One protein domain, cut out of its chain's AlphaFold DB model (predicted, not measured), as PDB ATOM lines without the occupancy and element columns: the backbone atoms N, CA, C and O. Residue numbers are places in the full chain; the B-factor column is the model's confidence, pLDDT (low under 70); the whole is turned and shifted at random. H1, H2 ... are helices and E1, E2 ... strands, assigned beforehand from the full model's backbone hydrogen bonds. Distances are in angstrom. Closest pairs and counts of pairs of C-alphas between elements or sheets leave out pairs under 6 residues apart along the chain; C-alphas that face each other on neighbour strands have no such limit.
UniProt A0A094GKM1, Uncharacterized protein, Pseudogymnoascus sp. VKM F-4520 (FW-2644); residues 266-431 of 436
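What this domain is: This is residues 266 to 431 of the 436 residues of an uncharacterized protein of Pseudogymnoascus sp. VKM F-4520 (FW-2644) (UniProt A0A094GKM1). Two lobes stand side by side along the longest axis, joined by the link of residues 330 to 343. In one, the hairpin E6 E7 and the sheet E8 E9 E10 make a small sandwich, two sheets partly face to face, with H3 over the three-stranded sheet and near E7, and H4 at the far end; in the other, the hairpin E4 E5 comes beside E1 of the sheet E1 E2 E3, with H1 over that sheet and H2 next to E5. The printed part has 166 residues, with four named helices and ten named strands in the order E1 E2 E3 H1 H2 E4 E5 E6 E7 H3 E8 E9 E10 H4. Pairing within each sheet is antiparallel, and the class is mixed, helices and strands. The whole is compact, with a radius of gyration of the C-alphas of 17.5 A and spans of 46 by 37 by 30 A.

How they stand to each other: E8, residues 380 to 387, E9, 395 to 401, and E10, 408 to 413, form a twisted meander, each strand the antiparallel neighbour of the one before. N 383 and O 398 are 2.8 A apart, and N 397 and O 411 2.7 A, both within hydrogen-bond range. H3, residues 367 to 376, is on this sheet at a height of 9.0 A, in two layers, and runs along the strands, at 11 degrees to E9 on the local plane. H4, residues 417 to 429, only grazes the sheet. E6, residues 344 to 349, and E7, 356 to 361, form a hairpin, with N 346 and O 359 2.7 A apart; the closest C-alphas of E6 and E8 are those of Ser 347 and Ile 382, 6.0 A. E4, residues 314 to 319, and E5, 325 to 329, form another hairpin, with N 318 and O 326 2.9 A apart; E5 and E6 are apart. E1, residues 266 to 274, E2, 277 to 284, and E3, 289 to 291, form a second meander, with N 269 and O 281 2.9 A apart and N 282 and O 290 2.8 A. The closest C-alphas of E1 and E4 are those of Gly 271 and Leu 319, 4.9 A. H1, residues 295 to 298, is on the sheet E1 E2 E3 at a height of 8.2 A. H1 and H2, residues 300 to 309, touch only at the corner, with C-alphas 296 and 303 closest at 5.1 A. The closest C-alphas of H2 and E5 are those of Leu 302 and Phe 325, 7.4 A. Every O i to N i+4 pair is within hydrogen-bond range in H2 and H3, and 8 of 9 are in H4; H1 is too short for such a pair.

Where its parts are: E1 begins at C-alpha 266 (-8.492, -60.753, 27.839), bends by 50 degrees at residue 271 and is 24.6 A long. E2 is 21.0 A long, E9 18.6 A and E8 17.4 A, with a bend of 79 degrees at residue 383. H4 is 18.8 A long and ends at C-alpha 429 (-18.394, -35.829, 2.399).

The domain as a whole: The C-alphas of Glu 308 and Gly 431, the two farthest apart, are 50.5 A from each other. The printed part has no cut, and E5 to E6 is the long link. Residues 334 to 335 pair antiparallel with residues 327 to 328 of E5. The model's pLDDT is under 70 at residues 338 to 340 and 349 to 355.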
ATOM      1  N   ALA A 266      -8.738 -62.179  27.620       82.19
ATOM      2  CA  ALA A 266      -8.492 -60.753  27.839       82.19
ATOM      3  C   ALA A 266      -8.061 -60.037  26.552       82.19
ATOM      4  O   ALA A 266      -8.552 -58.948  26.265       82.19
ATOM      5  N   ALA A 267      -7.164 -60.643  25.770       84.31
ATOM      6  CA  ALA A 267      -6.704 -60.097  24.497       84.31
ATOM      7  C   ALA A 267      -6.231 -61.206  23.550       84.31
ATOM      8  O   ALA A 267      -5.777 -62.261  23.987       84.31
ATOM      9  N   VAL A 268      -6.301 -60.958  22.243       89.62
ATOM     10  CA  VAL A 268      -5.737 -61.834  21.211       89.62
ATOM     11  C   VAL A 268      -5.136 -60.975  20.103       89.62
ATOM     12  O   VAL A 268      -5.741 -59.989  19.688       89.62
ATOM     13  N   SER A 269      -3.952 -61.344  19.624       89.81
ATOM     14  CA  SER A 269      -3.369 -60.789  18.401       89.81
ATOM     15  C   SER A 269      -3.097 -61.916  17.423       89.81
ATOM     16  O   SER A 269      -2.646 -62.998  17.809       89.81
ATOM     17  N   LEU A 270      -3.422 -61.660  16.162       90.31
ATOM     18  CA  LEU A 270      -3.392 -62.624  15.078       90.31
ATOM     19  C   LEU A 270      -2.385 -62.148  14.033       90.31
ATOM     20  O   LEU A 270      -2.482 -61.019  13.569       90.31
ATOM     21  N   GLY A 271      -1.441 -63.011  13.680       89.62
ATOM     22  CA  GLY A 271      -0.457 -62.776  12.629       89.62
ATOM     23  C   GLY A 271      -0.772 -63.549  11.345       89.62
ATOM     24  O   GLY A 271      -1.885 -64.047  11.151       89.62
ATOM     25  N   ASP A 272       0.242 -63.677  10.488       87.56
ATOM     26  CA  ASP A 272       0.173 -64.413   9.220       87.56
ATOM     27  C   ASP A 272      -0.299 -65.875   9.346       87.56
ATOM     28  O   ASP A 272      -0.222 -66.522  10.399       87.56
ATOM     29  N   ILE A 273      -0.788 -66.409   8.222       88.62
ATOM     30  CA  ILE A 273      -1.156 -67.818   8.066       88.62
ATOM     31  C   ILE A 273       0.019 -68.568   7.439       88.62
ATOM     32  O   ILE A 273       0.431 -68.265   6.324       88.62
ATOM     33  N   ILE A 274       0.511 -69.602   8.114       88.19
ATOM     34  CA  ILE A 274       1.610 -70.453   7.641       88.19
ATOM     35  C   ILE A 274       1.108 -71.870   7.608       88.19
ATOM     36  O   ILE A 274       0.591 -72.343   8.618       88.19
ATOM     37  N   ASN A 275       1.267 -72.565   6.481       91.81
ATOM     38  CA  ASN A 275       0.849 -73.961   6.313       91.81
ATOM     39  C   ASN A 275      -0.608 -74.195   6.775       91.81
ATOM     40  O   ASN A 275      -0.895 -75.145   7.508       91.81
ATOM     41  N   GLY A 276      -1.505 -73.259   6.437       90.56
ATOM     42  CA  GLY A 276      -2.925 -73.295   6.804       90.56
ATOM     43  C   GLY A 276      -3.245 -72.953   8.265       90.56
ATOM     44  O   GLY A 276      -4.405 -73.024   8.654       90.56
ATOM     45  N   ALA A 277      -2.256 -72.570   9.078       88.56
ATOM     46  CA  ALA A 277      -2.452 -72.191  10.473       88.56
ATOM     47  C   ALA A 277      -2.177 -70.715  10.712       88.56
ATOM     48  O   ALA A 277      -1.115 -70.220  10.345       88.56
ATOM     49  N   ARG A 278      -3.096 -70.036  11.396       90.44
ATOM     50  CA  ARG A 278      -2.916 -68.641  11.796       90.44
ATOM     51  C   ARG A 278      -2.035 -68.561  13.038       90.44
ATOM     52  O   ARG A 278      -2.302 -69.239  14.031       90.44
ATOM     53  N   VAL A 279      -0.994 -67.737  12.983       93.94
ATOM     54  CA  VAL A 279      -0.154 -67.454  14.146       93.94
ATOM     55  C   VAL A 279      -0.926 -66.556  15.109       93.94
ATOM     56  O   VAL A 279      -1.588 -65.611  14.688       93.94
ATOM     57  N   SER A 280      -0.865 -66.842  16.404       94.00
ATOM     58  CA  SER A 280      -1.524 -66.035  17.429       94.00
ATOM     59  C   SER A 280      -0.719 -65.945  18.720       94.00
ATOM     60  O   SER A 280       0.082 -66.829  19.043       94.00
ATOM     61  N   ILE A 281      -0.967 -64.870  19.463       94.94
ATOM     62  CA  ILE A 281      -0.667 -64.746  20.890       94.94
ATOM     63  C   ILE A 281      -1.978 -64.380  21.592       94.94
ATOM     64  O   ILE A 281      -2.766 -63.574  21.092       94.94
ATOM     65  N   THR A 282      -2.210 -64.985  22.745       93.25
ATOM     66  CA  THR A 282      -3.455 -64.886  23.497       93.25
ATOM     67  C   THR A 282      -3.142 -64.562  24.951       93.25
ATOM     68  O   THR A 282      -2.290 -65.207  25.555       93.25
ATOM     69  N   ALA A 283      -3.837 -63.582  25.521       91.44
ATOM     70  CA  ALA A 283      -3.770 -63.228  26.933       91.44
ATOM     71  C   ALA A 283      -5.108 -63.530  27.612       91.44
ATOM     72  O   ALA A 283      -6.172 -63.194  27.085       91.44
ATOM     73  N   TYR A 284      -5.057 -64.107  28.806       89.25
ATOM     74  CA  TYR A 284      -6.222 -64.439  29.623       89.25
ATOM     75  C   TYR A 284      -6.321 -63.508  30.837       89.25
ATOM     76  O   TYR A 284      -5.335 -62.929  31.290       89.25
ATOM     77  N   GLY A 285      -7.525 -63.360  31.395       84.00
ATOM     78  CA  GLY A 285      -7.810 -62.441  32.505       84.00
ATOM     79  C   GLY A 285      -7.082 -62.768  33.813       84.00
ATOM     80  O   GLY A 285      -6.968 -61.912  34.680       84.00
ATOM     81  N   ASN A 286      -6.547 -63.981  33.945       88.50
ATOM     82  CA  ASN A 286      -5.691 -64.395  35.060       88.50
ATOM     83  C   ASN A 286      -4.202 -64.054  34.846       88.50
ATOM     84  O   ASN A 286      -3.366 -64.438  35.660       88.50
ATOM     85  N   GLY A 287      -3.855 -63.363  33.756       86.94
ATOM     86  CA  GLY A 287      -2.479 -63.005  33.421       86.94
ATOM     87  C   GLY A 287      -1.660 -64.134  32.792       86.94
ATOM     88  O   GLY A 287      -0.461 -63.947  32.611       86.94
ATOM     89  N   ILE A 288      -2.278 -65.273  32.459       91.31
ATOM     90  CA  ILE A 288      -1.646 -66.322  31.654       91.31
ATOM     91  C   ILE A 288      -1.632 -65.886  30.193       91.31
ATOM     92  O   ILE A 288      -2.584 -65.287  29.686       91.31
ATOM     93  N   TRP A 289      -0.541 -66.223  29.526       93.94
ATOM     94  CA  TRP A 289      -0.314 -65.960  28.120       93.94
ATOM     95  C   TRP A 289      -0.049 -67.272  27.391       93.94
ATOM     96  O   TRP A 289       0.676 -68.130  27.891       93.94
ATOM     97  N   GLU A 290      -0.610 -67.415  26.198       95.25
ATOM     98  CA  GLU A 290      -0.406 -68.571  25.331       95.25
ATOM     99  C   GLU A 290      -0.018 -68.102  23.928       95.25
ATOM    100  O   GLU A 290      -0.478 -67.066  23.444       95.25
ATOM    101  N   THR A 291       0.839 -68.864  23.259       96.31
ATOM    102  CA  THR A 291       1.269 -68.581  21.886       96.31
ATOM    103  C   THR A 291       0.964 -69.773  20.999       96.31
ATOM    104  O   THR A 291       1.161 -70.918  21.407       96.31
ATOM    105  N   SER A 292       0.554 -69.532  19.757       95.75
ATOM    106  CA  SER A 292       0.433 -70.603  18.767       95.75
ATOM    107  C   SER A 292       1.776 -71.310  18.547       95.75
ATOM    108  O   SER A 292       2.836 -70.681  18.576       95.75
ATOM    109  N   VAL A 293       1.732 -72.611  18.244       94.75
ATOM    110  CA  VAL A 293       2.934 -73.440  18.031       94.75
ATOM    111  C   VAL A 293       3.850 -72.863  16.948       94.75
ATOM    112  O   VAL A 293       5.058 -73.031  17.025       94.75
ATOM    113  N   ARG A 294       3.307 -72.148  15.956       95.12
ATOM    114  CA  ARG A 294       4.066 -71.623  14.808       95.12
ATOM    115  C   ARG A 294       4.619 -70.211  15.010       95.12
ATOM    116  O   ARG A 294       5.249 -69.688  14.097       95.12
ATOM    117  N   LEU A 295       4.447 -69.610  16.193       95.69
ATOM    118  CA  LEU A 295       4.963 -68.266  16.473       95.69
ATOM    119  C   LEU A 295       6.472 -68.166  16.212       95.69
ATOM    120  O   LEU A 295       6.907 -67.239  15.543       95.69
ATOM    121  N   HIS A 296       7.250 -69.152  16.665       95.69
ATOM    122  CA  HIS A 296       8.707 -69.176  16.490       95.69
ATOM    123  C   HIS A 296       9.166 -69.308  15.033       95.69
ATOM    124  O   HIS A 296      10.297 -68.951  14.724       95.69
ATOM    125  N   GLN A 297       8.309 -69.827  14.148       95.12
ATOM    126  CA  GLN A 297       8.629 -69.991  12.728       95.12
ATOM    127  C   GLN A 297       8.450 -68.674  11.975       95.12
ATOM    128  O   GLN A 297       9.282 -68.334  11.143       95.12
ATOM    129  N   GLN A 298       7.381 -67.933  12.285       94.38
ATOM    130  CA  GLN A 298       7.072 -66.668  11.614       94.38
ATOM    131  C   GLN A 298       7.774 -65.468  12.224       94.38
ATOM    132  O   GLN A 298       8.170 -64.557  11.506       94.38
ATOM    133  N   TYR A 299       7.876 -65.465  13.554       94.88
ATOM    134  CA  TYR A 299       8.414 -64.366  14.337       94.88
ATOM    135  C   TYR A 299       9.582 -64.855  15.195       94.88
ATOM    136  O   TYR A 299       9.465 -64.899  16.425       94.88
ATOM    137  N   PRO A 300      10.708 -65.267  14.579       94.94
ATOM    138  CA  PRO A 300      11.848 -65.822  15.305       94.94
ATOM    139  C   PRO A 300      12.429 -64.822  16.312       94.94
ATOM    140  O   PRO A 300      12.715 -65.200  17.446       94.94
ATOM    141  N   ASP A 301      12.509 -63.539  15.945       93.88
ATOM    142  CA  ASP A 301      12.999 -62.479  16.835       93.88
ATOM    143  C   ASP A 301      12.058 -62.262  18.028       93.88
ATOM    144  O   ASP A 301      12.510 -62.113  19.166       93.88
ATOM    145  N   LEU A 302      10.740 -62.293  17.794       95.31
ATOM    146  CA  LEU A 302       9.751 -62.204  18.870       95.31
ATOM    147  C   LEU A 302       9.872 -63.403  19.801       95.31
ATOM    148  O   LEU A 302       9.898 -63.231  21.015       95.31
ATOM    149  N   ALA A 303       9.962 -64.612  19.250       96.44
ATOM    150  CA  ALA A 303      10.099 -65.830  20.034       96.44
ATOM    151  C   ALA A 303      11.384 -65.823  20.873       96.44
ATOM    152  O   ALA A 303      11.334 -66.179  22.050       96.44
ATOM    153  N   ALA A 304      12.504 -65.347  20.322       95.38
ATOM    154  CA  ALA A 304      13.739 -65.147  21.075       95.38
ATOM    155  C   ALA A 304      13.535 -64.166  22.243       95.38
ATOM    156  O   ALA A 304      13.874 -64.493  23.379       95.38
ATOM    157  N   GLY A 305      12.895 -63.016  21.998       94.44
ATOM    158  CA  GLY A 305      12.583 -62.039  23.046       94.44
ATOM    159  C   GLY A 305      11.622 -62.571  24.118       94.44
ATOM    160  O   GLY A 305      11.794 -62.289  25.303       94.44
ATOM    161  N   LEU A 306      10.624 -63.373  23.730       96.50
ATOM    162  CA  LEU A 306       9.696 -64.031  24.657       96.50
ATOM    163  C   LEU A 306      10.400 -65.075  25.529       96.50
ATOM    164  O   LEU A 306      10.083 -65.172  26.715       96.50
ATOM    165  N   ASN A 307      11.363 -65.813  24.970       96.38
ATOM    166  CA  ASN A 307      12.177 -66.778  25.710       96.38
ATOM    167  C   ASN A 307      13.124 -66.085  26.698       96.38
ATOM    168  O   ASN A 307      13.260 -66.538  27.830       96.38
ATOM    169  N   GLU A 308      13.748 -64.978  26.293       96.75
ATOM    170  CA  GLU A 308      14.683 -64.216  27.129       96.75
ATOM    171  C   GLU A 308      13.973 -63.509  28.294       96.75
ATOM    172  O   GLU A 308      14.418 -63.568  29.439       96.75
ATOM    173  N   ARG A 309      12.859 -62.824  28.015       96.75
ATOM    174  CA  ARG A 309      12.211 -61.899  28.967       96.75
ATOM    175  C   ARG A 309      10.995 -62.500  29.670       96.75
ATOM    176  O   ARG A 309      10.480 -61.920  30.631       96.75
ATOM    177  N   GLY A 310      10.543 -63.661  29.205       97.00
ATOM    178  CA  GLY A 310       9.398 -64.396  29.722       97.00
ATOM    179  C   GLY A 310       8.070 -63.926  29.131       97.00
ATOM    180  O   GLY A 310       7.740 -62.738  29.136       97.00
ATOM    181  N   LEU A 311       7.260 -64.884  28.679       96.12
ATOM    182  CA  LEU A 311       5.927 -64.646  28.123       96.12
ATOM    183  C   LEU A 311       4.954 -64.045  29.160       96.12
ATOM    184  O   LEU A 311       4.213 -63.121  28.851       96.12
ATOM    185  N   ASN A 312       5.012 -64.489  30.420       92.81
ATOM    186  CA  ASN A 312       4.143 -63.975  31.493       92.81
ATOM    187  C   ASN A 312       4.484 -62.540  31.936       92.81
ATOM    188  O   ASN A 312       3.683 -61.882  32.604       92.81
ATOM    189  N   ASN A 313       5.659 -62.039  31.553       93.94
ATOM    190  CA  ASN A 313       6.064 -60.657  31.793       93.94
ATOM    191  C   ASN A 313       5.590 -59.713  30.682       93.94
ATOM    192  O   ASN A 313       5.856 -58.512  30.762       93.94
ATOM    193  N   LEU A 314       4.909 -60.222  29.652       92.88
ATOM    194  CA  LEU A 314       4.385 -59.414  28.564       92.88
ATOM    195  C   LEU A 314       3.248 -58.519  29.085       92.88
ATOM    196  O   LEU A 314       2.363 -58.942  29.833       92.88
ATOM    197  N   ALA A 315       3.323 -57.237  28.745       88.19
ATOM    198  CA  ALA A 315       2.349 -56.214  29.110       88.19
ATOM    199  C   ALA A 315       1.481 -55.816  27.913       88.19
ATOM    200  O   ALA A 315       0.289 -55.574  28.073       88.19
ATOM    201  N   LEU A 316       2.076 -55.736  26.720       86.00
ATOM    202  CA  LEU A 316       1.390 -55.379  25.481       86.00
ATOM    203  C   LEU A 316       2.033 -56.110  24.304       86.00
ATOM    204  O   LEU A 316       3.244 -56.327  24.297       86.00
ATOM    205  N   PHE A 317       1.228 -56.462  23.307       89.19
ATOM    206  CA  PHE A 317       1.692 -57.162  22.118       89.19
ATOM    207  C   PHE A 317       0.807 -56.872  20.909       89.19
ATOM    208  O   PHE A 317      -0.386 -56.595  21.048       89.19
ATOM    209  N   SER A 318       1.398 -56.964  19.725       87.56
ATOM    210  CA  SER A 318       0.700 -56.910  18.446       87.56
ATOM    211  C   SER A 318       1.509 -57.669  17.400       87.56
ATOM    212  O   SER A 318       2.716 -57.468  17.301       87.56
ATOM    213  N   LEU A 319       0.864 -58.554  16.646       88.38
ATOM    214  CA  LEU A 319       1.439 -59.210  15.478       88.38
ATOM    215  C   LEU A 319       0.983 -58.457  14.226       88.38
ATOM    216  O   LEU A 319      -0.201 -58.157  14.078       88.38
ATOM    217  N   GLY A 320       1.932 -58.146  13.354       82.38
ATOM    218  CA  GLY A 320       1.714 -57.587  12.026       82.38
ATOM    219  C   GLY A 320       2.193 -58.557  10.941       82.38
ATOM    220  O   GLY A 320       2.688 -59.639  11.249       82.38
ATOM    221  N   PRO A 321       2.032 -58.205   9.661       80.56
ATOM    222  CA  PRO A 321       2.434 -59.058   8.545       80.56
ATOM    223  C   PRO A 321       3.962 -59.133   8.421       80.56
ATOM    224  O   PRO A 321       4.668 -58.271   8.944       80.56
ATOM    225  N   GLU A 322       4.483 -60.111   7.680       82.50
ATOM    226  CA  GLU A 322       5.886 -60.132   7.219       82.50
ATOM    227  C   GLU A 322       6.912 -60.045   8.363       82.50
ATOM    228  O   GLU A 322       7.900 -59.316   8.290       82.50
ATOM    229  N   ASN A 323       6.675 -60.786   9.449       85.81
ATOM    230  CA  ASN A 323       7.525 -60.766  10.646       85.81
ATOM    231  C   ASN A 323       7.585 -59.384  11.350       85.81
ATOM    232  O   ASN A 323       8.503 -59.091  12.115       85.81
ATOM    233  N   THR A 324       6.593 -58.514  11.140       83.81
ATOM    234  CA  THR A 324       6.458 -57.280  11.927       83.81
ATOM    235  C   THR A 324       5.671 -57.549  13.206       83.81
ATOM    236  O   THR A 324       4.698 -58.298  13.221       83.81
ATOM    237  N   PHE A 325       6.098 -56.973  14.326       89.62
ATOM    238  CA  PHE A 325       5.415 -57.128  15.608       89.62
ATOM    239  C   PHE A 325       5.777 -55.998  16.576       89.62
ATOM    240  O   PHE A 325       6.749 -55.268  16.389       89.62
ATOM    241  N   TYR A 326       4.994 -55.879  17.641       87.12
ATOM    242  CA  TYR A 326       5.320 -55.119  18.836       87.12
ATOM    243  C   TYR A 326       5.196 -56.029  20.048       87.12
ATOM    244  O   TYR A 326       4.218 -56.765  20.178       87.12
ATOM    245  N   ALA A 327       6.140 -55.928  20.971       90.31
ATOM    246  CA  ALA A 327       6.064 -56.542  22.283       90.31
ATOM    247  C   ALA A 327       6.637 -55.579  23.325       90.31
ATOM    248  O   ALA A 327       7.739 -55.066  23.150       90.31
ATOM    249  N   ARG A 328       5.912 -55.354  24.422       88.69
ATOM    250  CA  ARG A 328       6.380 -54.608  25.597       88.69
ATOM    251  C   ARG A 328       6.184 -55.449  26.837       88.69
ATOM    252  O   ARG A 328       5.106 -55.999  27.045       88.69
ATOM    253  N   TRP A 329       7.194 -55.485  27.687       93.38
ATOM    254  CA  TRP A 329       7.179 -56.187  28.959       93.38
ATOM    255  C   TRP A 329       6.877 -55.236  30.116       93.38
ATOM    256  O   TRP A 329       7.019 -54.017  30.012       93.38
ATOM    257  N   ARG A 330       6.458 -55.799  31.251       88.81
ATOM    258  CA  ARG A 330       6.106 -55.051  32.470       88.81
ATOM    259  C   ARG A 330       7.277 -54.267  33.067       88.81
ATOM    260  O   ARG A 330       7.049 -53.289  33.762       88.81
ATOM    261  N   ASN A 331       8.512 -54.668  32.770       87.12
ATOM    262  CA  ASN A 331       9.726 -53.951  33.169       87.12
ATOM    263  C   ASN A 331      10.057 -52.744  32.262       87.12
ATOM    264  O   ASN A 331      11.119 -52.150  32.417       87.12
ATOM    265  N   GLY A 332       9.202 -52.416  31.288       83.44
ATOM    266  CA  GLY A 332       9.399 -51.311  30.347       83.44
ATOM    267  C   GLY A 332      10.249 -51.657  29.121       83.44
ATOM    268  O   GLY A 332      10.267 -50.885  28.165       83.44
ATOM    269  N   SER A 333      10.909 -52.820  29.094       86.62
ATOM    270  CA  SER A 333      11.616 -53.270  27.891       86.62
ATOM    271  C   SER A 333      10.631 -53.567  26.760       86.62
ATOM    272  O   SER A 333       9.496 -53.989  26.999       86.62
ATOM    273  N   TYR A 334      11.058 -53.359  25.517       87.56
ATOM    274  CA  TYR A 334      10.237 -53.610  24.336       87.56
ATOM    275  C   TYR A 334      11.054 -54.224  23.194       87.56
ATOM    276  O   TYR A 334      12.287 -54.269  23.234       87.56
ATOM    277  N   LEU A 335      10.354 -54.778  22.208       86.31
ATOM    278  CA  LEU A 335      10.894 -55.325  20.970       86.31
ATOM    279  C   LEU A 335       9.915 -54.977  19.846       86.31
ATOM    280  O   LEU A 335       8.721 -55.252  19.960       86.31
ATOM    281  N   CYS A 336      10.408 -54.320  18.798       80.25
ATOM    282  CA  CYS A 336       9.550 -53.748  17.765       80.25
ATOM    283  C   CYS A 336      10.241 -53.739  16.393       80.25
ATOM    284  O   CYS A 336      11.057 -52.855  16.125       80.25
ATOM    285  N   PRO A 337       9.932 -54.703  15.513       71.00
ATOM    286  CA  PRO A 337      10.196 -54.566  14.084       71.00
ATOM    287  C   PRO A 337       9.066 -53.885  13.299       71.00
ATOM    288  O   PRO A 337       9.083 -53.940  12.074       71.00
ATOM    289  N   LEU A 338       8.086 -53.235  13.941       64.44
ATOM    290  CA  LEU A 338       7.071 -52.479  13.199       64.44
ATOM    291  C   LEU A 338       7.631 -51.178  12.607       64.44
ATOM    292  O   LEU A 338       8.385 -50.454  13.257       64.44
ATOM    293  N   GLY A 339       7.194 -50.913  11.372       59.69
ATOM    294  CA  GLY A 339       7.354 -49.676  10.608       59.69
ATOM    295  C   GLY A 339       8.679 -49.501   9.867       59.69
ATOM    296  O   GLY A 339       9.621 -50.289  10.002       59.69
ATOM    297  N   TYR A 340       8.741 -48.448   9.046       68.81
ATOM    298  CA  TYR A 340       9.912 -48.128   8.239       68.81
ATOM    299  C   TYR A 340      11.132 -47.950   9.140       68.81
ATOM    300  O   TYR A 340      11.212 -47.031   9.954       68.81
ATOM    301  N   ARG A 341      12.090 -48.876   9.020       78.81
ATOM    302  CA  ARG A 341      13.309 -48.884   9.840       78.81
ATOM    303  C   ARG A 341      13.003 -48.793  11.346       78.81
ATOM    304  O   ARG A 341      13.661 -48.045  12.072       78.81
ATOM    305  N   ARG A 342      12.041 -49.602  11.819       77.12
ATOM    306  CA  ARG A 342      11.653 -49.754  13.242       77.12
ATOM    307  C   ARG A 342      10.939 -48.538  13.849       77.12
ATOM    308  O   ARG A 342      11.020 -48.321  15.058       77.12
ATOM    309  N   SER A 343      10.301 -47.715  13.020       80.62
ATOM    310  CA  SER A 343       9.475 -46.594  13.472       80.62
ATOM    311  C   SER A 343       8.108 -47.075  13.984       80.62
ATOM    312  O   SER A 343       7.395 -47.754  13.253       80.62
ATOM    313  N   TYR A 344       7.657 -46.663  15.163       85.00
ATOM    314  CA  TYR A 344       6.337 -47.034  15.674       85.00
ATOM    315  C   TYR A 344       5.628 -45.884  16.385       85.00
ATOM    316  O   TYR A 344       6.257 -44.971  16.920       85.00
ATOM    317  N   VAL A 345       4.300 -45.987  16.433       84.62
ATOM    318  CA  VAL A 345       3.414 -45.178  17.273       84.62
ATOM    319  C   VAL A 345       2.414 -46.116  17.924       84.62
ATOM    320  O   VAL A 345       1.789 -46.936  17.251       84.62
ATOM    321  N   LEU A 346       2.258 -46.002  19.233       82.44
ATOM    322  CA  LEU A 346       1.380 -46.833  20.033       82.44
ATOM    323  C   LEU A 346       0.519 -45.938  20.894       82.44
ATOM    324  O   LEU A 346       1.017 -45.144  21.680       82.44
ATOM    325  N   SER A 347      -0.785 -46.112  20.768       82.50
ATOM    326  CA  SER A 347      -1.760 -45.478  21.639       82.50
ATOM    327  C   SER A 347      -2.312 -46.544  22.568       82.50
ATOM    328  O   SER A 347      -2.850 -47.556  22.118       82.50
ATOM    329  N   SER A 348      -2.145 -46.343  23.870       77.75
ATOM    330  CA  SER A 348      -2.725 -47.210  24.889       77.75
ATOM    331  C   SER A 348      -3.676 -46.403  25.753       77.75
ATOM    332  O   SER A 348      -3.332 -45.326  26.234       77.75
ATOM    333  N   ARG A 349      -4.886 -46.924  25.955       69.44
ATOM    334  CA  ARG A 349      -5.880 -46.304  26.830       69.44
ATOM    335  C   ARG A 349      -5.925 -47.069  28.143       69.44
ATOM    336  O   ARG A 349      -6.179 -48.274  28.136       69.44
ATOM    337  N   SER A 350      -5.698 -46.382  29.261       66.62
ATOM    338  CA  SER A 350      -5.906 -46.989  30.578       66.62
ATOM    339  C   SER A 350      -7.385 -47.336  30.772       66.62
ATOM    340  O   SER A 350      -8.274 -46.576  30.374       66.62
ATOM    341  N   SER A 351      -7.667 -48.470  31.419       56.47
ATOM    342  CA  SER A 351      -9.024 -48.878  31.805       56.47
ATOM    343  C   SER A 351      -9.715 -47.867  32.722       56.47
ATOM    344  O   SER A 351     -10.945 -47.817  32.753       56.47
ATOM    345  N   GLU A 352      -8.934 -47.049  33.430       69.06
ATOM    346  CA  GLU A 352      -9.420 -45.978  34.306       69.06
ATOM    347  C   GLU A 352      -9.866 -44.731  33.526       69.06
ATOM    348  O   GLU A 352     -10.398 -43.792  34.107       69.06
ATOM    349  N   GLY A 353      -9.695 -44.714  32.198       58.09
ATOM    350  CA  GLY A 353     -10.285 -43.718  31.299       58.09
ATOM    351  C   GLY A 353      -9.703 -42.304  31.392       58.09
ATOM    352  O   GLY A 353     -10.105 -41.454  30.604       58.09
ATOM    353  N   LEU A 354      -8.762 -42.064  32.306       54.56
ATOM    354  CA  LEU A 354      -8.246 -40.734  32.639       54.56
ATOM    355  C   LEU A 354      -7.034 -40.299  31.805       54.56
ATOM    356  O   LEU A 354      -6.744 -39.109  31.737       54.56
ATOM    357  N   SER A 355      -6.335 -41.231  31.154       60.06
ATOM    358  CA  SER A 355      -5.149 -40.926  30.350       60.06
ATOM    359  C   SER A 355      -4.966 -41.958  29.237       60.06
ATOM    360  O   SER A 355      -5.007 -43.172  29.481       60.06
ATOM    361  N   SER A 356      -4.794 -41.463  28.011       70.50
ATOM    362  CA  SER A 356      -4.202 -42.240  26.926       70.50
ATOM    363  C   SER A 356      -2.713 -41.942  26.914       70.50
ATOM    364  O   SER A 356      -2.310 -40.789  26.802       70.50
ATOM    365  N   ALA A 357      -1.900 -42.982  27.052       78.31
ATOM    366  CA  ALA A 357      -0.464 -42.875  26.889       78.31
ATOM    367  C   ALA A 357      -0.131 -43.189  25.432       78.31
ATOM    368  O   ALA A 357      -0.401 -44.301  24.958       78.31
ATOM    369  N   VAL A 358       0.442 -42.204  24.743       84.75
ATOM    370  CA  VAL A 358       1.022 -42.382  23.414       84.75
ATOM    371  C   VAL A 358       2.526 -42.583  23.572       84.75
ATOM    372  O   VAL A 358       3.219 -41.713  24.091       84.75
ATOM    373  N   ASP A 359       3.015 -43.739  23.143       82.44
ATOM    374  CA  ASP A 359       4.433 -44.095  23.107       82.44
ATOM    375  C   ASP A 359       4.850 -44.237  21.645       82.44
ATOM    376  O   ASP A 359       4.179 -44.912  20.862       82.44
ATOM    377  N   PHE A 360       5.920 -43.567  21.242       89.19
ATOM    378  CA  PHE A 360       6.363 -43.571  19.859       89.19
ATOM    379  C   PHE A 360       7.877 -43.457  19.773       89.19
ATOM    380  O   PHE A 360       8.525 -42.764  20.554       89.19
ATOM    381  N   ASN A 361       8.434 -44.096  18.756       86.25
ATOM    382  CA  ASN A 361       9.789 -43.849  18.306       86.25
ATOM    383  C   ASN A 361       9.776 -43.911  16.788       86.25
ATOM    384  O   ASN A 361       9.588 -44.979  16.221       86.25
ATOM    385  N   LEU A 362       9.976 -42.776  16.129       90.19
ATOM    386  CA  LEU A 362       9.934 -42.706  14.674       90.19
ATOM    387  C   LEU A 362      11.324 -42.800  14.024       90.19
ATOM    388  O   LEU A 362      11.405 -42.750  12.806       90.19
ATOM    389  N   ASN A 363      12.413 -42.956  14.794       87.25
ATOM    390  CA  ASN A 363      13.803 -43.078  14.307       87.25
ATOM    391  C   ASN A 363      14.222 -42.008  13.271       87.25
ATOM    392  O   ASN A 363      14.995 -42.290  12.356       87.25
ATOM    393  N   GLY A 364      13.704 -40.782  13.405       87.50
ATOM    394  CA  GLY A 364      13.958 -39.680  12.468       87.50
ATOM    395  C   GLY A 364      13.087 -39.686  11.204       87.50
ATOM    396  O   GLY A 364      13.260 -38.816  10.353       87.50
ATOM    397  N   TYR A 365      12.149 -40.626  11.075       89.00
ATOM    398  CA  TYR A 365      11.137 -40.655  10.018       89.00
ATOM    399  C   TYR A 365       9.861 -39.930  10.455       89.00
ATOM    400  O   TYR A 365       9.649 -39.643  11.631       89.00
ATOM    401  N   TYR A 366       9.010 -39.626   9.482       92.50
ATOM    402  CA  TYR A 366       7.730 -38.939   9.626       92.50
ATOM    403  C   TYR A 366       7.855 -37.662  10.478       92.50
ATOM    404  O   TYR A 366       7.195 -37.546  11.510       92.50
ATOM    405  N   PRO A 367       8.706 -36.691  10.091       92.69
ATOM    406  CA  PRO A 367       9.034 -35.541  10.938       92.69
ATOM    407  C   PRO A 367       7.796 -34.736  11.356       92.69
ATOM    408  O   PRO A 367       7.671 -34.396  12.529       92.69
ATOM    409  N   GLY A 368       6.832 -34.534  10.448       90.88
ATOM    410  CA  GLY A 368       5.569 -33.855  10.771       90.88
ATOM    411  C   GLY A 368       4.696 -34.624  11.773       90.88
ATOM    412  O   GLY A 368       4.039 -34.023  12.625       90.88
ATOM    413  N   LEU A 369       4.727 -35.960  11.730       93.62
ATOM    414  CA  LEU A 369       4.056 -36.793  12.724       93.62
ATOM    415  C   LEU A 369       4.787 -36.706  14.062       93.62
ATOM    416  O   LEU A 369       4.144 -36.517  15.090       93.62
ATOM    417  N   SER A 370       6.119 -36.801  14.047       94.19
ATOM    418  CA  SER A 370       6.940 -36.705  15.251       94.19
ATOM    419  C   SER A 370       6.723 -35.381  15.968       94.19
ATOM    420  O   SER A 370       6.517 -35.378  17.177       94.19
ATOM    421  N   GLU A 371       6.725 -34.270  15.236       93.56
ATOM    422  CA  GLU A 371       6.456 -32.942  15.779       93.56
ATOM    423  C   GLU A 371       5.061 -32.878  16.414       93.56
ATOM    424  O   GLU A 371       4.911 -32.425  17.553       93.56
ATOM    425  N   CYS A 372       4.039 -33.396  15.723       92.56
ATOM    426  CA  CYS A 372       2.675 -33.401  16.240       92.56
ATOM    427  C   CYS A 372       2.528 -34.246  17.514       92.56
ATOM    428  O   CYS A 372       1.889 -33.802  18.473       92.56
ATOM    429  N   LEU A 373       3.138 -35.433  17.546       92.69
ATOM    430  CA  LEU A 373       3.135 -36.308  18.715       92.69
ATOM    431  C   LEU A 373       3.886 -35.656  19.880       92.69
ATOM    432  O   LEU A 373       3.325 -35.556  20.966       92.69
ATOM    433  N   ILE A 374       5.090 -35.113  19.666       91.69
ATOM    434  CA  ILE A 374       5.858 -34.407  20.710       91.69
ATOM    435  C   ILE A 374       5.027 -33.265  21.306       91.69
ATOM    436  O   ILE A 374       4.892 -33.174  22.527       91.69
ATOM    437  N   LYS A 375       4.409 -32.442  20.454       91.50
ATOM    438  CA  LYS A 375       3.639 -31.268  20.873       91.50
ATOM    439  C   LYS A 375       2.370 -31.614  21.658       91.50
ATOM    440  O   LYS A 375       1.967 -30.831  22.513       91.50
ATOM    441  N   ASN A 376       1.736 -32.757  21.382       89.00
ATOM    442  CA  ASN A 376       0.384 -33.051  21.868       89.00
ATOM    443  C   ASN A 376       0.235 -34.369  22.655       89.00
ATOM    444  O   ASN A 376      -0.879 -34.683  23.071       89.00
ATOM    445  N   HIS A 377       1.300 -35.150  22.880       83.00
ATOM    446  CA  HIS A 377       1.215 -36.512  23.438       83.00
ATOM    447  C   HIS A 377       0.464 -36.631  24.776       83.00
ATOM    448  O   HIS A 377      -0.112 -37.681  25.042       83.00
ATOM    449  N   LEU A 378       0.432 -35.582  25.608       82.12
ATOM    450  CA  LEU A 378      -0.252 -35.607  26.910       82.12
ATOM    451  C   LEU A 378      -1.781 -35.549  26.814       82.12
ATOM    452  O   LEU A 378      -2.472 -35.962  27.743       82.12
ATOM    453  N   TRP A 379      -2.319 -35.017  25.715       85.88
ATOM    454  CA  TRP A 379      -3.762 -34.798  25.550       85.88
ATOM    455  C   TRP A 379      -4.316 -35.453  24.290       85.88
ATOM    456  O   TRP A 379      -5.509 -35.352  24.016       85.88
ATOM    457  N   MET A 380      -3.461 -36.102  23.505       88.56
ATOM    458  CA  MET A 380      -3.838 -36.731  22.253       88.56
ATOM    459  C   MET A 380      -4.345 -38.148  22.489       88.56
ATOM    460  O   MET A 380      -3.684 -38.988  23.093       88.56
ATOM    461  N   ASN A 381      -5.512 -38.438  21.933       85.00
ATOM    462  CA  ASN A 381      -6.040 -39.785  21.830       85.00
ATOM    463  C   ASN A 381      -6.058 -40.171  20.356       85.00
ATOM    464  O   ASN A 381      -6.837 -39.620  19.579       85.00
ATOM    465  N   ILE A 382      -5.199 -41.107  19.964       87.88
ATOM    466  CA  ILE A 382      -5.141 -41.575  18.579       87.88
ATOM    467  C   ILE A 382      -6.251 -42.605  18.370       87.88
ATOM    468  O   ILE A 382      -6.271 -43.644  19.030       87.88
ATOM    469  N   ALA A 383      -7.165 -42.299  17.453       83.62
ATOM    470  CA  ALA A 383      -8.255 -43.169  17.031       83.62
ATOM    471  C   ALA A 383      -7.763 -44.229  16.040       83.62
ATOM    472  O   ALA A 383      -8.097 -45.408  16.146       83.62
ATOM    473  N   ALA A 384      -6.969 -43.783  15.067       81.25
ATOM    474  CA  ALA A 384      -6.375 -44.608  14.031       81.25
ATOM    475  C   ALA A 384      -5.095 -43.943  13.528       81.25
ATOM    476  O   ALA A 384      -5.013 -42.717  13.448       81.25
ATOM    477  N   ILE A 385      -4.109 -44.756  13.162       86.12
ATOM    478  CA  ILE A 385      -2.900 -44.287  12.501       86.12
ATOM    479  C   ILE A 385      -2.458 -45.306  11.455       86.12
ATOM    480  O   ILE A 385      -2.534 -46.512  11.677       86.12
ATOM    481  N   ALA A 386      -2.014 -44.809  10.311       83.12
ATOM    482  CA  ALA A 386      -1.407 -45.572   9.239       83.12
ATOM    483  C   ALA A 386      -0.082 -44.900   8.877       83.12
ATOM    484  O   ALA A 386      -0.052 -43.701   8.603       83.12
ATOM    485  N   LEU A 387       1.001 -45.670   8.900       84.00
ATOM    486  CA  LEU A 387       2.316 -45.245   8.426       84.00
ATOM    487  C   LEU A 387       2.571 -45.947   7.096       84.00
ATOM    488  O   LEU A 387       2.365 -47.160   7.000       84.00
ATOM    489  N   ASP A 388       3.008 -45.212   6.079       80.44
ATOM    490  CA  ASP A 388       3.458 -45.841   4.842       80.44
ATOM    491  C   ASP A 388       4.804 -46.522   5.104       80.44
ATOM    492  O   ASP A 388       5.787 -45.868   5.432       80.44
ATOM    493  N   MET A 389       4.864 -47.848   4.985       75.88
ATOM    494  CA  MET A 389       6.105 -48.594   5.217       75.88
ATOM    495  C   MET A 389       7.087 -48.507   4.041       75.88
ATOM    496  O   MET A 389       8.212 -48.988   4.158       75.88
ATOM    497  N   SER A 390       6.686 -47.922   2.909       74.75
ATOM    498  CA  SER A 390       7.535 -47.765   1.723       74.75
ATOM    499  C   SER A 390       8.347 -46.469   1.727       74.75
ATOM    500  O   SER A 390       9.373 -46.389   1.048       74.75
ATOM    501  N   ASN A 391       7.936 -45.468   2.513       82.94
ATOM    502  CA  ASN A 391       8.637 -44.195   2.636       82.94
ATOM    503  C   ASN A 391       8.668 -43.701   4.092       82.94
ATOM    504  O   ASN A 391       7.878 -44.097   4.938       82.94
ATOM    505  N   GLY A 392       9.626 -42.829   4.394       84.69
ATOM    506  CA  GLY A 392       9.802 -42.280   5.736       84.69
ATOM    507  C   GLY A 392       9.037 -40.982   5.979       84.69
ATOM    508  O   GLY A 392       9.451 -40.227   6.851       84.69
ATOM    509  N   THR A 393       8.017 -40.650   5.184       89.75
ATOM    510  CA  THR A 393       7.353 -39.332   5.226       89.75
ATOM    511  C   THR A 393       5.845 -39.420   5.326       89.75
ATOM    512  O   THR A 393       5.241 -38.561   5.963       89.75
ATOM    513  N   ASP A 394       5.237 -40.443   4.739       89.38
ATOM    514  CA  ASP A 394       3.806 -40.496   4.511       89.38
ATOM    515  C   ASP A 394       3.091 -41.200   5.657       89.38
ATOM    516  O   ASP A 394       3.429 -42.311   6.072       89.38
ATOM    517  N   TYR A 395       2.067 -40.542   6.178       91.00
ATOM    518  CA  TYR A 395       1.259 -41.056   7.267       91.00
ATOM    519  C   TYR A 395      -0.139 -40.448   7.236       91.00
ATOM    520  O   TYR A 395      -0.387 -39.387   6.661       91.00
ATOM    521  N   LEU A 396      -1.060 -41.115   7.916       89.06
ATOM    522  CA  LEU A 396      -2.417 -40.653   8.153       89.06
ATOM    523  C   LEU A 396      -2.773 -40.971   9.600       89.06
ATOM    524  O   LEU A 396      -2.608 -42.098  10.052       89.06
ATOM    525  N   MET A 397      -3.248 -39.977  10.332       91.31
ATOM    526  CA  MET A 397      -3.570 -40.067  11.746       91.31
ATOM    527  C   MET A 397      -4.907 -39.386  12.017       91.31
ATOM    528  O   MET A 397      -5.112 -38.212  11.713       91.31
ATOM    529  N   VAL A 398      -5.805 -40.128  12.650       86.88
ATOM    530  CA  VAL A 398      -7.077 -39.636  13.172       86.88
ATOM    531  C   VAL A 398      -6.957 -39.599  14.685       86.88
ATOM    532  O   VAL A 398      -6.625 -40.613  15.302       86.88
ATOM    533  N   TYR A 399      -7.207 -38.449  15.300       90.50
ATOM    534  CA  TYR A 399      -7.049 -38.274  16.743       90.50
ATOM    535  C   TYR A 399      -8.055 -37.273  17.305       90.50
ATOM    536  O   TYR A 399      -8.684 -36.531  16.562       90.50
ATOM    537  N   TRP A 400      -8.219 -37.226  18.622       89.56
ATOM    538  CA  TRP A 400      -8.912 -36.132  19.309       89.56
ATOM    539  C   TRP A 400      -8.050 -35.583  20.447       89.56
ATOM    540  O   TRP A 400      -7.187 -36.289  20.978       89.56
ATOM    541  N   LEU A 401      -8.254 -34.311  20.792       87.50
ATOM    542  CA  LEU A 401      -7.515 -33.616  21.849       87.50
ATOM    543  C   LEU A 401      -8.387 -33.463  23.098       87.50
ATOM    544  O   LEU A 401      -9.529 -33.017  23.014       87.50
ATOM    545  N   GLY A 402      -7.825 -33.785  24.261       84.44
ATOM    546  CA  GLY A 402      -8.495 -33.682  25.555       84.44
ATOM    547  C   GLY A 402      -9.508 -34.800  25.816       84.44
ATOM    548  O   GLY A 402      -9.471 -35.867  25.201       84.44
ATOM    549  N   MET A 403     -10.401 -34.561  26.783       75.50
ATOM    550  CA  MET A 403     -11.467 -35.504  27.153       75.50
ATOM    551  C   MET A 403     -12.703 -35.408  26.251       75.50
ATOM    552  O   MET A 403     -13.486 -36.358  26.191       75.50
ATOM    553  N   ASP A 404     -12.859 -34.300  25.527       74.38
ATOM    554  CA  ASP A 404     -13.977 -34.093  24.614       74.38
ATOM    555  C   ASP A 404     -13.738 -34.821  23.288       74.38
ATOM    556  O   ASP A 404     -13.111 -34.316  22.357       74.38
ATOM    557  N   ALA A 405     -14.308 -36.021  23.176       73.06
ATOM    558  CA  ALA A 405     -14.323 -36.810  21.941       73.06
ATOM    559  C   ALA A 405     -15.217 -36.209  20.833       73.06
ATOM    560  O   ALA A 405     -15.432 -36.838  19.799       73.06
ATOM    561  N   THR A 406     -15.772 -35.012  21.041       80.06
ATOM    562  CA  THR A 406     -16.687 -34.350  20.103       80.06
ATOM    563  C   THR A 406     -15.961 -33.751  18.904       80.06
ATOM    564  O   THR A 406     -16.566 -33.597  17.844       80.06
ATOM    565  N   LYS A 407     -14.663 -33.444  19.036       84.69
ATOM    566  CA  LYS A 407     -13.852 -32.881  17.955       84.69
ATOM    567  C   LYS A 407     -12.774 -33.863  17.508       84.69
ATOM    568  O   LYS A 407     -11.747 -34.029  18.164       84.69
ATOM    569  N   VAL A 408     -13.017 -34.485  16.358       83.75
ATOM    570  CA  VAL A 408     -12.047 -35.350  15.680       83.75
ATOM    571  C   VAL A 408     -11.152 -34.494  14.787       83.75
ATOM    572  O   VAL A 408     -11.631 -33.690  13.989       83.75
ATOM    573  N   PHE A 409      -9.849 -34.679  14.936       87.25
ATOM    574  CA  PHE A 409      -8.803 -34.090  14.121       87.25
ATOM    575  C   PHE A 409      -8.237 -35.133  13.167       87.25
ATOM    576  O   PHE A 409      -8.184 -36.333  13.456       87.25
ATOM    577  N   PHE A 410      -7.785 -34.637  12.026       87.12
ATOM    578  CA  PHE A 410      -7.230 -35.440  10.959       87.12
ATOM    579  C   PHE A 410      -5.904 -34.827  10.537       87.12
ATOM    580  O   PHE A 410      -5.865 -33.698  10.060       87.12
ATOM    581  N   LEU A 411      -4.814 -35.554  10.755       87.81
ATOM    582  CA  LEU A 411      -3.477 -35.152  10.347       87.81
ATOM    583  C   LEU A 411      -2.952 -36.174   9.361       87.81
ATOM    584  O   LEU A 411      -2.965 -37.370   9.633       87.81
ATOM    585  N   TRP A 412      -2.445 -35.716   8.234       89.12
ATOM    586  CA  TRP A 412      -1.866 -36.599   7.244       89.12
ATOM    587  C   TRP A 412      -0.760 -35.874   6.491       89.12
ATOM    588  O   TRP A 412      -0.758 -34.649   6.371       89.12
ATOM    589  N   HIS A 413       0.180 -36.651   5.983       88.00
ATOM    590  CA  HIS A 413       1.185 -36.214   5.037       88.00
ATOM    591  C   HIS A 413       1.277 -37.299   3.977       88.00
ATOM    592  O   HIS A 413       1.368 -38.476   4.316       88.00
ATOM    593  N   THR A 414       1.208 -36.940   2.698       84.75
ATOM    594  CA  THR A 414       1.512 -37.905   1.646       84.75
ATOM    595  C   THR A 414       2.202 -37.251   0.462       84.75
ATOM    596  O   THR A 414       1.835 -36.161   0.023       84.75
ATOM    597  N   SER A 415       3.186 -37.960  -0.072       84.00
ATOM    598  CA  SER A 415       3.842 -37.708  -1.347       84.00
ATOM    599  C   SER A 415       2.938 -38.007  -2.556       84.00
ATOM    600  O   SER A 415       3.188 -37.516  -3.658       84.00
ATOM    601  N   TYR A 416       1.840 -38.753  -2.372       81.69
ATOM    602  CA  TYR A 416       0.913 -39.132  -3.438       81.69
ATOM    603  C   TYR A 416      -0.215 -38.106  -3.618       81.69
ATOM    604  O   TYR A 416      -1.283 -38.214  -3.014       81.69
ATOM    605  N   GLY A 417      -0.033 -37.154  -4.539       77.62
ATOM    606  CA  GLY A 417      -1.007 -36.086  -4.831       77.62
ATOM    607  C   GLY A 417      -2.448 -36.553  -5.110       77.62
ATOM    608  O   GLY A 417      -3.407 -35.872  -4.751       77.62
ATOM    609  N   ASN A 418      -2.636 -37.745  -5.683       74.62
ATOM    610  CA  ASN A 418      -3.977 -38.289  -5.939       74.62
ATOM    611  C   ASN A 418      -4.690 -38.723  -4.649       74.62
ATOM    612  O   ASN A 418      -5.896 -38.511  -4.512       74.62
ATOM    613  N   LEU A 419      -3.949 -39.277  -3.685       73.94
ATOM    614  CA  LEU A 419      -4.484 -39.695  -2.390       73.94
ATOM    615  C   LEU A 419      -4.979 -38.478  -1.593       73.94
ATOM    616  O   LEU A 419      -6.051 -38.542  -1.001       73.94
ATOM    617  N   ILE A 420      -4.273 -37.343  -1.687       75.12
ATOM    618  CA  ILE A 420      -4.675 -36.046  -1.106       75.12
ATOM    619  C   ILE A 420      -6.102 -35.683  -1.515       75.12
ATOM    620  O   ILE A 420      -6.945 -35.354  -0.680       75.12
ATOM    621  N   SER A 421      -6.373 -35.739  -2.819       74.00
ATOM    622  CA  SER A 421      -7.673 -35.366  -3.373       74.00
ATOM    623  C   SER A 421      -8.789 -36.310  -2.913       74.00
ATOM    624  O   SER A 421      -9.872 -35.846  -2.550       74.00
ATOM    625  N   GLY A 422      -8.509 -37.617  -2.850       76.25
ATOM    626  CA  GLY A 422      -9.456 -38.630  -2.385       76.25
ATOM    627  C   GLY A 422      -9.767 -38.504  -0.895       76.25
ATOM    628  O   GLY A 422     -10.935 -38.471  -0.516       76.25
ATOM    629  N   VAL A 423      -8.738 -38.351  -0.061       74.12
ATOM    630  CA  VAL A 423      -8.877 -38.184   1.391       74.12
ATOM    631  C   VAL A 423      -9.625 -36.894   1.727       74.12
ATOM    632  O   VAL A 423     -10.562 -36.926   2.520       74.12
ATOM    633  N   ASN A 424      -9.295 -35.776   1.070       75.56
ATOM    634  CA  ASN A 424     -10.011 -34.510   1.256       75.56
ATOM    635  C   ASN A 424     -11.479 -34.593   0.822       75.56
ATOM    636  O   ASN A 424     -12.349 -34.047   1.501       75.56
ATOM    637  N   SER A 425     -11.763 -35.263  -0.298       77.50
ATOM    638  CA  SER A 425     -13.138 -35.438  -0.782       77.50
ATOM    639  C   SER A 425     -13.946 -36.313   0.173       77.50
ATOM    640  O   SER A 425     -15.080 -35.974   0.508       77.50
ATOM    641  N   TRP A 426     -13.345 -37.403   0.661       77.75
ATOM    642  CA  TRP A 426     -13.956 -38.272   1.662       77.75
ATOM    643  C   TRP A 426     -14.244 -37.518   2.963       77.75
ATOM    644  O   TRP A 426     -15.366 -37.578   3.459       77.75
ATOM    645  N   TRP A 427     -13.271 -36.755   3.473       76.25
ATOM    646  CA  TRP A 427     -13.416 -35.976   4.704       76.25
ATOM    647  C   TRP A 427     -14.540 -34.938   4.601       76.25
ATOM    648  O   TRP A 427     -15.397 -34.856   5.480       76.25
ATOM    649  N   GLN A 428     -14.601 -34.202   3.485       78.00
ATOM    650  CA  GLN A 428     -15.675 -33.237   3.226       78.00
ATOM    651  C   GLN A 428     -17.051 -33.903   3.119       78.00
ATOM    652  O   GLN A 428     -18.029 -33.352   3.625       78.00
ATOM    653  N   ALA A 429     -17.139 -35.090   2.514       76.44
ATOM    654  CA  ALA A 429     -18.394 -35.829   2.399       76.44
ATOM    655  C   ALA A 429     -18.969 -36.258   3.764       76.44
ATOM    656  O   ALA A 429     -20.179 -36.428   3.878       76.44
ATOM    657  N   GLN A 430     -18.137 -36.382   4.805       75.06
ATOM    658  CA  GLN A 430     -18.591 -36.692   6.168       75.06
ATOM    659  C   GLN A 430     -19.143 -35.471   6.928       75.06
ATOM    660  O   GLN A 430     -19.519 -35.594   8.092       75.06
ATOM    661  N   GLY A 431     -19.169 -34.276   6.322       78.50
ATOM    662  CA  GLY A 431     -19.617 -33.047   6.993       78.50
ATOM    663  C   GLY A 431     -18.658 -32.550   8.084       78.50
ATOM    664  O   GLY A 431     -18.977 -31.619   8.823       78.50
TER     665      GLY A 431